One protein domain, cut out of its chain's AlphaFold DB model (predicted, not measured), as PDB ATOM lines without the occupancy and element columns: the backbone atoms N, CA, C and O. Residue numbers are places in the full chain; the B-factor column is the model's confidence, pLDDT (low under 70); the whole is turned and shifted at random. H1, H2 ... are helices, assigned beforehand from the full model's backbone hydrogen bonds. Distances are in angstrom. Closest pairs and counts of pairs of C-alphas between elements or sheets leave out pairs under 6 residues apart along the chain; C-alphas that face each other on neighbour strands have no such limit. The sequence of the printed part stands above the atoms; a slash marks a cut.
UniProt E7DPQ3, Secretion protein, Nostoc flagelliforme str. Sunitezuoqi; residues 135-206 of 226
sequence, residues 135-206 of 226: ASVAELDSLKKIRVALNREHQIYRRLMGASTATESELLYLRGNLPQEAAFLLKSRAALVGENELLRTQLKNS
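Overview. This is residues 135 to 206 of the 226 residues of the protein "Secretion protein" of Nostoc flagelliforme str. Sunitezuoqi (UniProt E7DPQ3). Two long helices, H1 and H3, run the same way nearly end to end as a thin rod, and the short H2 folds back beside the stretch where they overlap. Residues 135 to 155 of H1 and 190 to 206 of H3 stick out at opposite ends. The printed part has 72 residues with three named helices, H1, H2 and H3 along the chain, and no named strand; its class is all helix, and it is extended, with a radius of gyration of the C-alphas of 18.6 A and spans of 68 by 23 by 18 A.

Arrangement. Start with H1, residues 135 to 164; through residue 163 alone it only just touches H2, residues 168 to 175, with 3 pairs of C-alphas within 8 A. The closest C-alphas are those of Ala 163 and Leu 171, 6.7 A apart; this helical hairpin runs opposite ways at a shallow tilt of 22 degrees. Look next at H3, residues 180 to 206, close but not clearly touching H1, the closest C-alphas being Ile 156 and Ala 182 at 7.4 A. Every O i to N i+4 pair is within hydrogen-bond range in H1 and H3, and 3 of 4 in H2.

Along the chain. Find C-alpha 135 at (46.997, -121.776, -3.631); H1 runs 43.8 A from there. H3 runs 38.9 A to C-alpha 206 at (41.369, -77.225, -55.104).

Size, cuts and confidence. The printed part has no cut, and both links are tight. Residues 163 to 184 and 205 to 206 have pLDDT under 70.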
ATOM      1  N   ALA A 135      48.036-122.583  -2.995       85.12
ATOM      2  CA  ALA A 135      46.997-121.776  -3.631       85.12
ATOM      3  C   ALA A 135      47.285-120.270  -3.499       85.12
ATOM      4  O   ALA A 135      47.252-119.545  -4.490       85.12
ATOM      5  N   SER A 136      47.655-119.814  -2.297       86.81
ATOM      6  CA  SER A 136      47.952-118.402  -2.036       86.81
ATOM      7  C   SER A 136      49.166-117.901  -2.823       86.81
ATOM      8  O   SER A 136      49.150-116.789  -3.339       86.81
ATOM      9  N   VAL A 137      50.221-118.708  -2.957       89.44
ATOM     10  CA  VAL A 137      51.412-118.348  -3.743       89.44
ATOM     11  C   VAL A 137      51.074-118.282  -5.232       89.44
ATOM     12  O   VAL A 137      51.478-117.332  -5.900       89.44
ATOM     13  N   ALA A 138      50.295-119.238  -5.745       91.62
ATOM     14  CA  ALA A 138      49.849-119.223  -7.136       91.62
ATOM     15  C   ALA A 138      48.993-117.983  -7.454       91.62
ATOM     16  O   ALA A 138      49.169-117.362  -8.506       91.62
ATOM     17  N   GLU A 139      48.111-117.591  -6.534       90.62
ATOM     18  CA  GLU A 139      47.305-116.375  -6.647       90.62
ATOM     19  C   GLU A 139      48.165-115.105  -6.598       90.62
ATOM     20  O   GLU A 139      48.020-114.220  -7.439       90.62
ATOM     21  N   LEU A 140      49.131-115.027  -5.681       94.69
ATOM     22  CA  LEU A 140      50.059-113.895  -5.618       94.69
ATOM     23  C   LEU A 140      50.878-113.750  -6.905       94.69
ATOM     24  O   LEU A 140      51.107-112.631  -7.375       94.69
ATOM     25  N   ASP A 141      51.314-114.860  -7.495       96.06
ATOM     26  CA  ASP A 141      52.071-114.831  -8.743       96.06
ATOM     27  C   ASP A 141      51.207-114.474  -9.952       96.06
ATOM     28  O   ASP A 141      51.678-113.751 -10.837       96.06
ATOM     29  N   SER A 142      49.944-114.906  -9.997       95.81
ATOM     30  CA  SER A 142      49.014-114.476 -11.045       95.81
ATOM     31  C   SER A 142      48.748-112.968 -10.951       95.81
ATOM     32  O   SER A 142      48.902-112.257 -11.948       95.81
ATOM     33  N   LEU A 143      48.501-112.443  -9.745       97.06
ATOM     34  CA  LEU A 143      48.317-111.010  -9.499       97.06
ATOM     35  C   LEU A 143      49.558-110.196  -9.871       97.06
ATOM     36  O   LEU A 143      49.454-109.125 -10.470       97.06
ATOM     37  N   LYS A 144      50.753-110.708  -9.557       97.12
ATOM     38  CA  LYS A 144      52.022-110.063  -9.916       97.12
ATOM     39  C   LYS A 144      52.190-109.978 -11.433       97.12
ATOM     40  O   LYS A 144      52.567-108.920 -11.936       97.12
ATOM     41  N   LYS A 145      51.867-111.048 -12.169       96.56
ATOM     42  CA  LYS A 145      51.893-111.053 -13.643       96.56
ATOM     43  C   LYS A 145      50.916-110.032 -14.222       96.56
ATOM     44  O   LYS A 145      51.313-109.246 -15.080       96.56
ATOM     45  N   ILE A 146      49.686-109.990 -13.708       96.88
ATOM     46  CA  ILE A 146      48.669-109.014 -14.125       96.88
ATOM     47  C   ILE A 146      49.161-107.586 -13.868       96.88
ATOM     48  O   ILE A 146      49.119-106.746 -14.763       96.88
ATOM     49  N   ARG A 147      49.713-107.312 -12.680       97.50
ATOM     50  CA  ARG A 147      50.269-105.997 -12.332       97.50
ATOM     51  C   ARG A 147      51.386-105.567 -13.282       97.50
ATOM     52  O   ARG A 147      51.448-104.399 -13.662       97.50
ATOM     53  N   VAL A 148      52.285-106.481 -13.643       96.62
ATOM     54  CA  VAL A 148      53.386-106.195 -14.577       96.62
ATOM     55  C   VAL A 148      52.849-105.894 -15.974       96.62
ATOM     56  O   VAL A 148      53.276-104.910 -16.579       96.62
ATOM     57  N   ALA A 149      51.898-106.690 -16.464       94.19
ATOM     58  CA  ALA A 149      51.260-106.462 -17.756       94.19
ATOM     59  C   ALA A 149      50.548-105.099 -17.799       94.19
ATOM     60  O   ALA A 149      50.809-104.300 -18.698       94.19
ATOM     61  N   LEU A 150      49.755-104.781 -16.772       95.62
ATOM     62  CA  LEU A 150      49.019-103.520 -16.681       95.62
ATOM     63  C   LEU A 150      49.955-102.305 -16.581       95.62
ATOM     64  O   LEU A 150      49.738-101.282 -17.225       95.62
ATOM     65  N   ASN A 151      51.044-102.413 -15.815       95.00
ATOM     66  CA  ASN A 151      52.048-101.351 -15.751       95.00
ATOM     67  C   ASN A 151      52.741-101.134 -17.099       95.00
ATOM     68  O   ASN A 151      53.020 -99.991 -17.463       95.00
ATOM     69  N   ARG A 152      53.029-102.209 -17.839       90.12
ATOM     70  CA  ARG A 152      53.618-102.119 -19.179       90.12
ATOM     71  C   ARG A 152      52.674-101.393 -20.134       90.12
ATOM     72  O   ARG A 152      53.108-100.481 -20.830       90.12
ATOM     73  N   GLU A 153      51.399-101.755 -20.121       86.62
ATOM     74  CA  GLU A 153      50.358-101.100 -20.910       86.62
ATOM     75  C   GLU A 153      50.232 -99.610 -20.556       86.62
ATOM     76  O   GLU A 153      50.315 -98.748 -21.431       86.62
ATOM     77  N   HIS A 154      50.160 -99.277 -19.265       90.62
ATOM     78  CA  HIS A 154      50.093 -97.890 -18.808       90.62
ATOM     79  C   HIS A 154      51.330 -97.071 -19.224       90.62
ATOM     80  O   HIS A 154      51.210 -95.902 -19.599       90.62
ATOM     81  N   GLN A 155      52.525 -97.672 -19.218       86.06
ATOM     82  CA  GLN A 155      53.728 -97.020 -19.743       86.06
ATOM     83  C   GLN A 155      53.636 -96.755 -21.249       86.06
ATOM     84  O   GLN A 155      54.083 -95.700 -21.696       86.06
ATOM     85  N   ILE A 156      53.061 -97.676 -22.025       82.38
ATOM     86  CA  ILE A 156      52.855 -97.485 -23.465       82.38
ATOM     87  C   ILE A 156      51.881 -96.329 -23.702       82.38
ATOM     88  O   ILE A 156      52.231 -95.396 -24.423       82.38
ATOM     89  N   TYR A 157      50.721 -96.317 -23.037       80.75
ATOM     90  CA  TYR A 157      49.750 -95.225 -23.161       80.75
ATOM     91  C   TYR A 157      50.345 -93.863 -22.804       80.75
ATOM     92  O   TYR A 157      50.174 -92.900 -23.550       80.75
ATOM     93  N   ARG A 158      51.109 -93.774 -21.709       82.62
ATOM     94  CA  ARG A 158      51.791 -92.528 -21.328       82.62
ATOM     95  C   ARG A 158      52.790 -92.054 -22.378       82.62
ATOM     96  O   ARG A 158      52.851 -90.860 -22.650       82.62
ATOM     97  N   ARG A 159      53.549 -92.968 -22.991       77.06
ATOM     98  CA  ARG A 159      54.475 -92.623 -24.082       77.06
ATOM     99  C   ARG A 159      53.727 -92.140 -25.324       77.06
ATOM    100  O   ARG A 159      54.170 -91.178 -25.938       77.06
ATOM    101  N   LEU A 160      52.597 -92.759 -25.670       74.56
ATOM    102  CA  LEU A 160      51.766 -92.337 -26.804       74.56
ATOM    103  C   LEU A 160      51.146 -90.950 -26.577       74.56
ATOM    104  O   LEU A 160      51.175 -90.123 -27.485       74.56
ATOM    105  N   MET A 161      50.652 -90.668 -25.367       75.06
ATOM    106  CA  MET A 161      50.134 -89.341 -25.003       75.06
ATOM    107  C   MET A 161      51.230 -88.268 -24.952       75.06
ATOM    108  O   MET A 161      50.971 -87.129 -25.311       75.06
ATOM    109  N   GLY A 162      52.453 -88.607 -24.534       71.44
ATOM    110  CA  GLY A 162      53.581 -87.670 -24.598       71.44
ATOM    111  C   GLY A 162      54.072 -87.422 -26.029       71.44
ATOM    112  O   GLY A 162      54.483 -86.318 -26.363       71.44
ATOM    113  N   ALA A 163      53.997 -88.434 -26.899       66.81
ATOM    114  CA  ALA A 163      54.413 -88.329 -28.296       66.81
ATOM    115  C   ALA A 163      53.416 -87.559 -29.182       66.81
ATOM    116  O   ALA A 163      53.803 -87.065 -30.240       66.81
ATOM    117  N   SER A 164      52.139 -87.452 -28.796       61.00
ATOM    118  CA  SER A 164      51.152 -86.676 -29.561       61.00
ATOM    119  C   SER A 164      51.398 -85.167 -29.482       61.00
ATOM    120  O   SER A 164      51.081 -84.470 -30.444       61.00
ATOM    121  N   THR A 165      52.003 -84.682 -28.393       62.47
ATOM    122  CA  THR A 165      52.424 -83.281 -28.202       62.47
ATOM    123  C   THR A 165      53.862 -83.008 -28.647       62.47
ATOM    124  O   THR A 165      54.289 -81.857 -28.631       62.47
ATOM    125  N   ALA A 166      54.615 -84.051 -29.006       60.97
ATOM    126  CA  ALA A 166      56.039 -83.969 -29.297       60.97
ATOM    127  C   ALA A 166      56.311 -83.514 -30.739       60.97
ATOM    128  O   ALA A 166      55.654 -83.958 -31.686       60.97
ATOM    129  N   THR A 167      57.308 -82.645 -30.908       57.59
ATOM    130  CA  THR A 167      57.726 -82.114 -32.223       57.59
ATOM    131  C   THR A 167      58.458 -83.215 -33.022       57.59
ATOM    132  O   THR A 167      58.984 -84.154 -32.424       57.59
ATOM    133  N   GLU A 168      58.532 -83.152 -34.361       57.31
ATOM    134  CA  GLU A 168      59.169 -84.196 -35.207       57.31
ATOM    135  C   GLU A 168      60.584 -84.614 -34.758       57.31
ATOM    136  O   GLU A 168      60.964 -85.782 -34.873       57.31
ATOM    137  N   SER A 169      61.349 -83.690 -34.173       54.19
ATOM    138  CA  SER A 169      62.677 -83.941 -33.607       54.19
ATOM    139  C   SER A 169      62.664 -84.835 -32.357       54.19
ATOM    140  O   SER A 169      63.580 -85.632 -32.161       54.19
ATOM    141  N   GLU A 170      61.625 -84.761 -31.524       59.59
ATOM    142  CA  GLU A 170      61.456 -85.615 -30.338       59.59
ATOM    143  C   GLU A 170      60.967 -87.022 -30.717       59.59
ATOM    144  O   GLU A 170      61.352 -88.011 -30.090       59.59
ATOM    145  N   LEU A 171      60.194 -87.146 -31.801       60.97
ATOM    146  CA  LEU A 171      59.763 -88.437 -32.351       60.97
ATOM    147  C   LEU A 171      60.947 -89.303 -32.817       60.97
ATOM    148  O   LEU A 171      60.908 -90.529 -32.668       60.97
ATOM    149  N   LEU A 172      62.023 -88.686 -33.319       58.75
ATOM    150  CA  LEU A 172      63.264 -89.385 -33.675       58.75
ATOM    151  C   LEU A 172      64.003 -89.945 -32.450       58.75
ATOM    152  O   LEU A 172      64.528 -91.056 -32.521       58.75
ATOM    153  N   TYR A 173      63.987 -89.231 -31.321       57.81
ATOM    154  CA  TYR A 173      64.587 -89.694 -30.064       57.81
ATOM    155  C   TYR A 173      63.782 -90.846 -29.439       57.81
ATOM    156  O   TYR A 173      64.348 -91.836 -28.972       57.81
ATOM    157  N   LEU A 174      62.447 -90.776 -29.496       59.25
ATOM    158  CA  LEU A 174      61.571 -91.825 -28.964       59.25
ATOM    159  C   LEU A 174      61.612 -93.121 -29.797       59.25
ATOM    160  O   LEU A 174      61.496 -94.209 -29.230       59.25
ATOM    161  N   ARG A 175      61.833 -93.043 -31.118       61.03
ATOM    162  CA  ARG A 175      61.930 -94.214 -32.014       61.03
ATOM    163  C   ARG A 175      62.986 -95.235 -31.570       61.03
ATOM    164  O   ARG A 175      62.780 -96.428 -31.775       61.03
ATOM    165  N   GLY A 176      64.085 -94.788 -30.959       63.19
ATOM    166  CA  GLY A 176      65.190 -95.659 -30.544       63.19
ATOM    167  C   GLY A 176      64.899 -96.546 -29.328       63.19
ATOM    168  O   GLY A 176      65.585 -97.543 -29.139       63.19
ATOM    169  N   ASN A 177      63.887 -96.216 -28.516       62.84
ATOM    170  CA  ASN A 177      63.639 -96.880 -27.227       62.84
ATOM    171  C   ASN A 177      62.195 -97.391 -27.067       62.84
ATOM    172  O   ASN A 177      61.705 -97.637 -25.956       62.84
ATOM    173  N   LEU A 178      61.476 -97.498 -28.187       63.00
ATOM    174  CA  LEU A 178      60.087 -97.922 -28.210       63.00
ATOM    175  C   LEU A 178      59.969 -99.433 -28.452       63.00
ATOM    176  O   LEU A 178      60.626 -99.961 -29.350       63.00
ATOM    177  N   PRO A 179      59.115-100.142 -27.690       64.88
ATOM    178  CA  PRO A 179      58.811-101.537 -27.982       64.88
ATOM    179  C   PRO A 179      58.251-101.678 -29.405       64.88
ATOM    180  O   PRO A 179      57.551-100.791 -29.899       64.88
ATOM    181  N   GLN A 180      58.548-102.806 -30.054       65.25
ATOM    182  CA  GLN A 180      58.247-103.070 -31.468       65.25
ATOM    183  C   GLN A 180      56.756-102.885 -31.820       65.25
ATOM    184  O   GLN A 180      56.430-102.435 -32.917       65.25
ATOM    185  N   GLU A 181      55.853-103.125 -30.864       64.81
ATOM    186  CA  GLU A 181      54.409-102.874 -30.997       64.81
ATOM    187  C   GLU A 181      54.061-101.385 -31.127       64.81
ATOM    188  O   GLU A 181      53.239-101.003 -31.958       64.81
ATOM    189  N   ALA A 182      54.733-100.512 -30.373       66.44
ATOM    190  CA  ALA A 182      54.520 -99.071 -30.477       66.44
ATOM    191  C   ALA A 182      55.087 -98.514 -31.793       66.44
ATOM    192  O   ALA A 182      54.524 -97.580 -32.359       66.44
ATOM    193  N   ALA A 183      56.156 -99.117 -32.327       66.12
ATOM    194  CA  ALA A 183      56.725 -98.725 -33.615       66.12
ATOM    195  C   ALA A 183      55.739 -98.926 -34.782       66.12
ATOM    196  O   ALA A 183      55.688 -98.087 -35.685       66.12
ATOM    197  N   PHE A 184      54.927 -99.991 -34.755       68.75
ATOM    198  CA  PHE A 184      53.878-100.213 -35.757       68.75
ATOM    199  C   PHE A 184      52.787 -99.139 -35.685       68.75
ATOM    200  O   PHE A 184      52.435 -98.552 -36.710       68.75
ATOM    201  N   LEU A 185      52.308 -98.822 -34.477       70.44
ATOM    202  CA  LEU A 185      51.310 -97.767 -34.271       70.44
ATOM    203  C   LEU A 185      51.839 -96.393 -34.699       70.44
ATOM    204  O   LEU A 185      51.130 -95.639 -35.359       70.44
ATOM    205  N   LEU A 186      53.107 -96.090 -34.410       71.06
ATOM    206  CA  LEU A 186      53.762 -94.873 -34.894       71.06
ATOM    207  C   LEU A 186      53.887 -94.830 -36.412       71.06
ATOM    208  O   LEU A 186      53.668 -93.774 -36.999       71.06
ATOM    209  N   LYS A 187      54.215 -95.954 -37.058       75.75
ATOM    210  CA  LYS A 187      54.267 -96.043 -38.521       75.75
ATOM    211  C   LYS A 187      52.890 -95.782 -39.135       75.75
ATOM    212  O   LYS A 187      52.792 -95.011 -40.083       75.75
ATOM    213  N   SER A 188      51.840 -96.389 -38.575       81.12
ATOM    214  CA  SER A 188      50.457 -96.157 -39.000       81.12
ATOM    215  C   SER A 188      50.046 -94.692 -38.796       81.12
ATOM    216  O   SER A 188      49.538 -94.069 -39.725       81.12
ATOM    217  N   ARG A 189      50.365 -94.093 -37.641       78.06
ATOM    218  CA  ARG A 189      50.085 -92.676 -37.359       78.06
ATOM    219  C   ARG A 189      50.837 -91.732 -38.295       78.06
ATOM    220  O   ARG A 189      50.242 -90.779 -38.775       78.06
ATOM    221  N   ALA A 190      52.115 -91.988 -38.571       78.69
ATOM    222  CA  ALA A 190      52.904 -91.179 -39.500       78.69
ATOM    223  C   ALA A 190      52.329 -91.219 -40.926       78.69
ATOM    224  O   ALA A 190      52.251 -90.182 -41.577       78.69
ATOM    225  N   ALA A 191      51.861 -92.388 -41.378       80.81
ATOM    226  CA  ALA A 191      51.175 -92.513 -42.661       80.81
ATOM    227  C   ALA A 191      49.868 -91.698 -42.692       80.81
ATOM    228  O   ALA A 191      49.660 -90.935 -43.629       80.81
ATOM    229  N   LEU A 192      49.039 -91.786 -41.642       82.19
ATOM    230  CA  LEU A 192      47.784 -91.025 -41.535       82.19
ATOM    231  C   LEU A 192      47.998 -89.506 -41.457       82.19
ATOM    232  O   LEU A 192      47.184 -88.739 -41.969       82.19
ATOM    233  N   VAL A 193      49.071 -89.055 -40.801       83.81
ATOM    234  CA  VAL A 193      49.437 -87.630 -40.752       83.81
ATOM    235  C   VAL A 193      49.876 -87.151 -42.134       83.81
ATOM    236  O   VAL A 193      49.370 -86.130 -42.589       83.81
ATOM    237  N   GLY A 194      50.729 -87.907 -42.830       81.44
ATOM    238  CA  GLY A 194      51.131 -87.579 -44.201       81.44
ATOM    239  C   GLY A 194      49.950 -87.565 -45.177       81.44
ATOM    240  O   GLY A 194      49.859 -86.684 -46.030       81.44
ATOM    241  N   GLU A 195      48.998 -88.486 -45.015       79.75
ATOM    242  CA  GLU A 195      47.746 -88.488 -45.779       79.75
ATOM    243  C   GLU A 195      46.894 -87.247 -45.474       79.75
ATOM    244  O   GLU A 195      46.421 -86.589 -46.397       79.75
ATOM    245  N   ASN A 196      46.759 -86.860 -44.201       81.75
ATOM    246  CA  ASN A 196      46.071 -85.623 -43.817       81.75
ATOM    247  C   ASN A 196      46.744 -84.369 -44.388       81.75
ATOM    248  O   ASN A 196      46.052 -83.447 -44.818       81.75
ATOM    249  N   GLU A 197      48.075 -84.307 -44.404       83.62
ATOM    250  CA  GLU A 197      48.800 -83.193 -45.017       83.62
ATOM    251  C   GLU A 197      48.565 -83.133 -46.523       83.62
ATOM    252  O   GLU A 197      48.257 -82.066 -47.055       83.62
ATOM    253  N   LEU A 198      48.616 -84.275 -47.211       85.88
ATOM    254  CA  LEU A 198      48.301 -84.353 -48.632       85.88
ATOM    255  C   LEU A 198      46.856 -83.919 -48.903       85.88
ATOM    256  O   LEU A 198      46.640 -83.065 -49.760       85.88
ATOM    257  N   LEU A 199      45.882 -84.397 -48.127       79.62
ATOM    258  CA  LEU A 199      44.488 -83.958 -48.230       79.62
ATOM    259  C   LEU A 199      44.354 -82.450 -47.997       79.62
ATOM    260  O   LEU A 199      43.664 -81.777 -48.754       79.62
ATOM    261  N   ARG A 200      45.064 -81.878 -47.019       78.62
ATOM    262  CA  ARG A 200      45.080 -80.423 -46.789       78.62
ATOM    263  C   ARG A 200      45.700 -79.655 -47.947       78.62
ATOM    264  O   ARG A 200      45.181 -78.605 -48.311       78.62
ATOM    265  N   THR A 201      46.783 -80.150 -48.542       80.38
ATOM    266  CA  THR A 201      47.378 -79.510 -49.726       80.38
ATOM    267  C   THR A 201      46.471 -79.612 -50.945       80.38
ATOM    268  O   THR A 201      46.329 -78.627 -51.664       80.38
ATOM    269  N   GLN A 202      45.787 -80.742 -51.142       79.88
ATOM    270  CA  GLN A 202      44.784 -80.910 -52.189       79.88
ATOM    271  C   GLN A 202      43.580 -80.002 -51.958       79.88
ATOM    272  O   GLN A 202      43.163 -79.331 -52.888       79.88
ATOM    273  N   LEU A 203      43.061 -79.908 -50.735       71.44
ATOM    274  CA  LEU A 203      41.989 -78.975 -50.388       71.44
ATOM    275  C   LEU A 203      42.425 -77.519 -50.571       71.44
ATOM    276  O   LEU A 203      41.656 -76.715 -51.077       71.44
ATOM    277  N   LYS A 204      43.670 -77.173 -50.231       73.25
ATOM    278  CA  LYS A 204      44.228 -75.831 -50.449       73.25
ATOM    279  C   LYS A 204      44.412 -75.515 -51.938       73.25
ATOM    280  O   LYS A 204      44.176 -74.383 -52.341       73.25
ATOM    281  N   ASN A 205      44.815 -76.496 -52.745       69.44
ATOM    282  CA  ASN A 205      45.019 -76.345 -54.188       69.44
ATOM    283  C   ASN A 205      43.686 -76.323 -54.960       69.44
ATOM    284  O   ASN A 205      43.484 -75.487 -55.833       69.44
ATOM    285  N   SER A 206      42.744 -77.188 -54.584       64.75
ATOM    286  CA  SER A 206      41.369 -77.225 -55.104       64.75
ATOM    287  C   SER A 206      40.511 -76.069 -54.565       64.75
ATOM    288  O   SER A 206      39.514 -75.694 -55.174       64.75
TER     289      SER A 206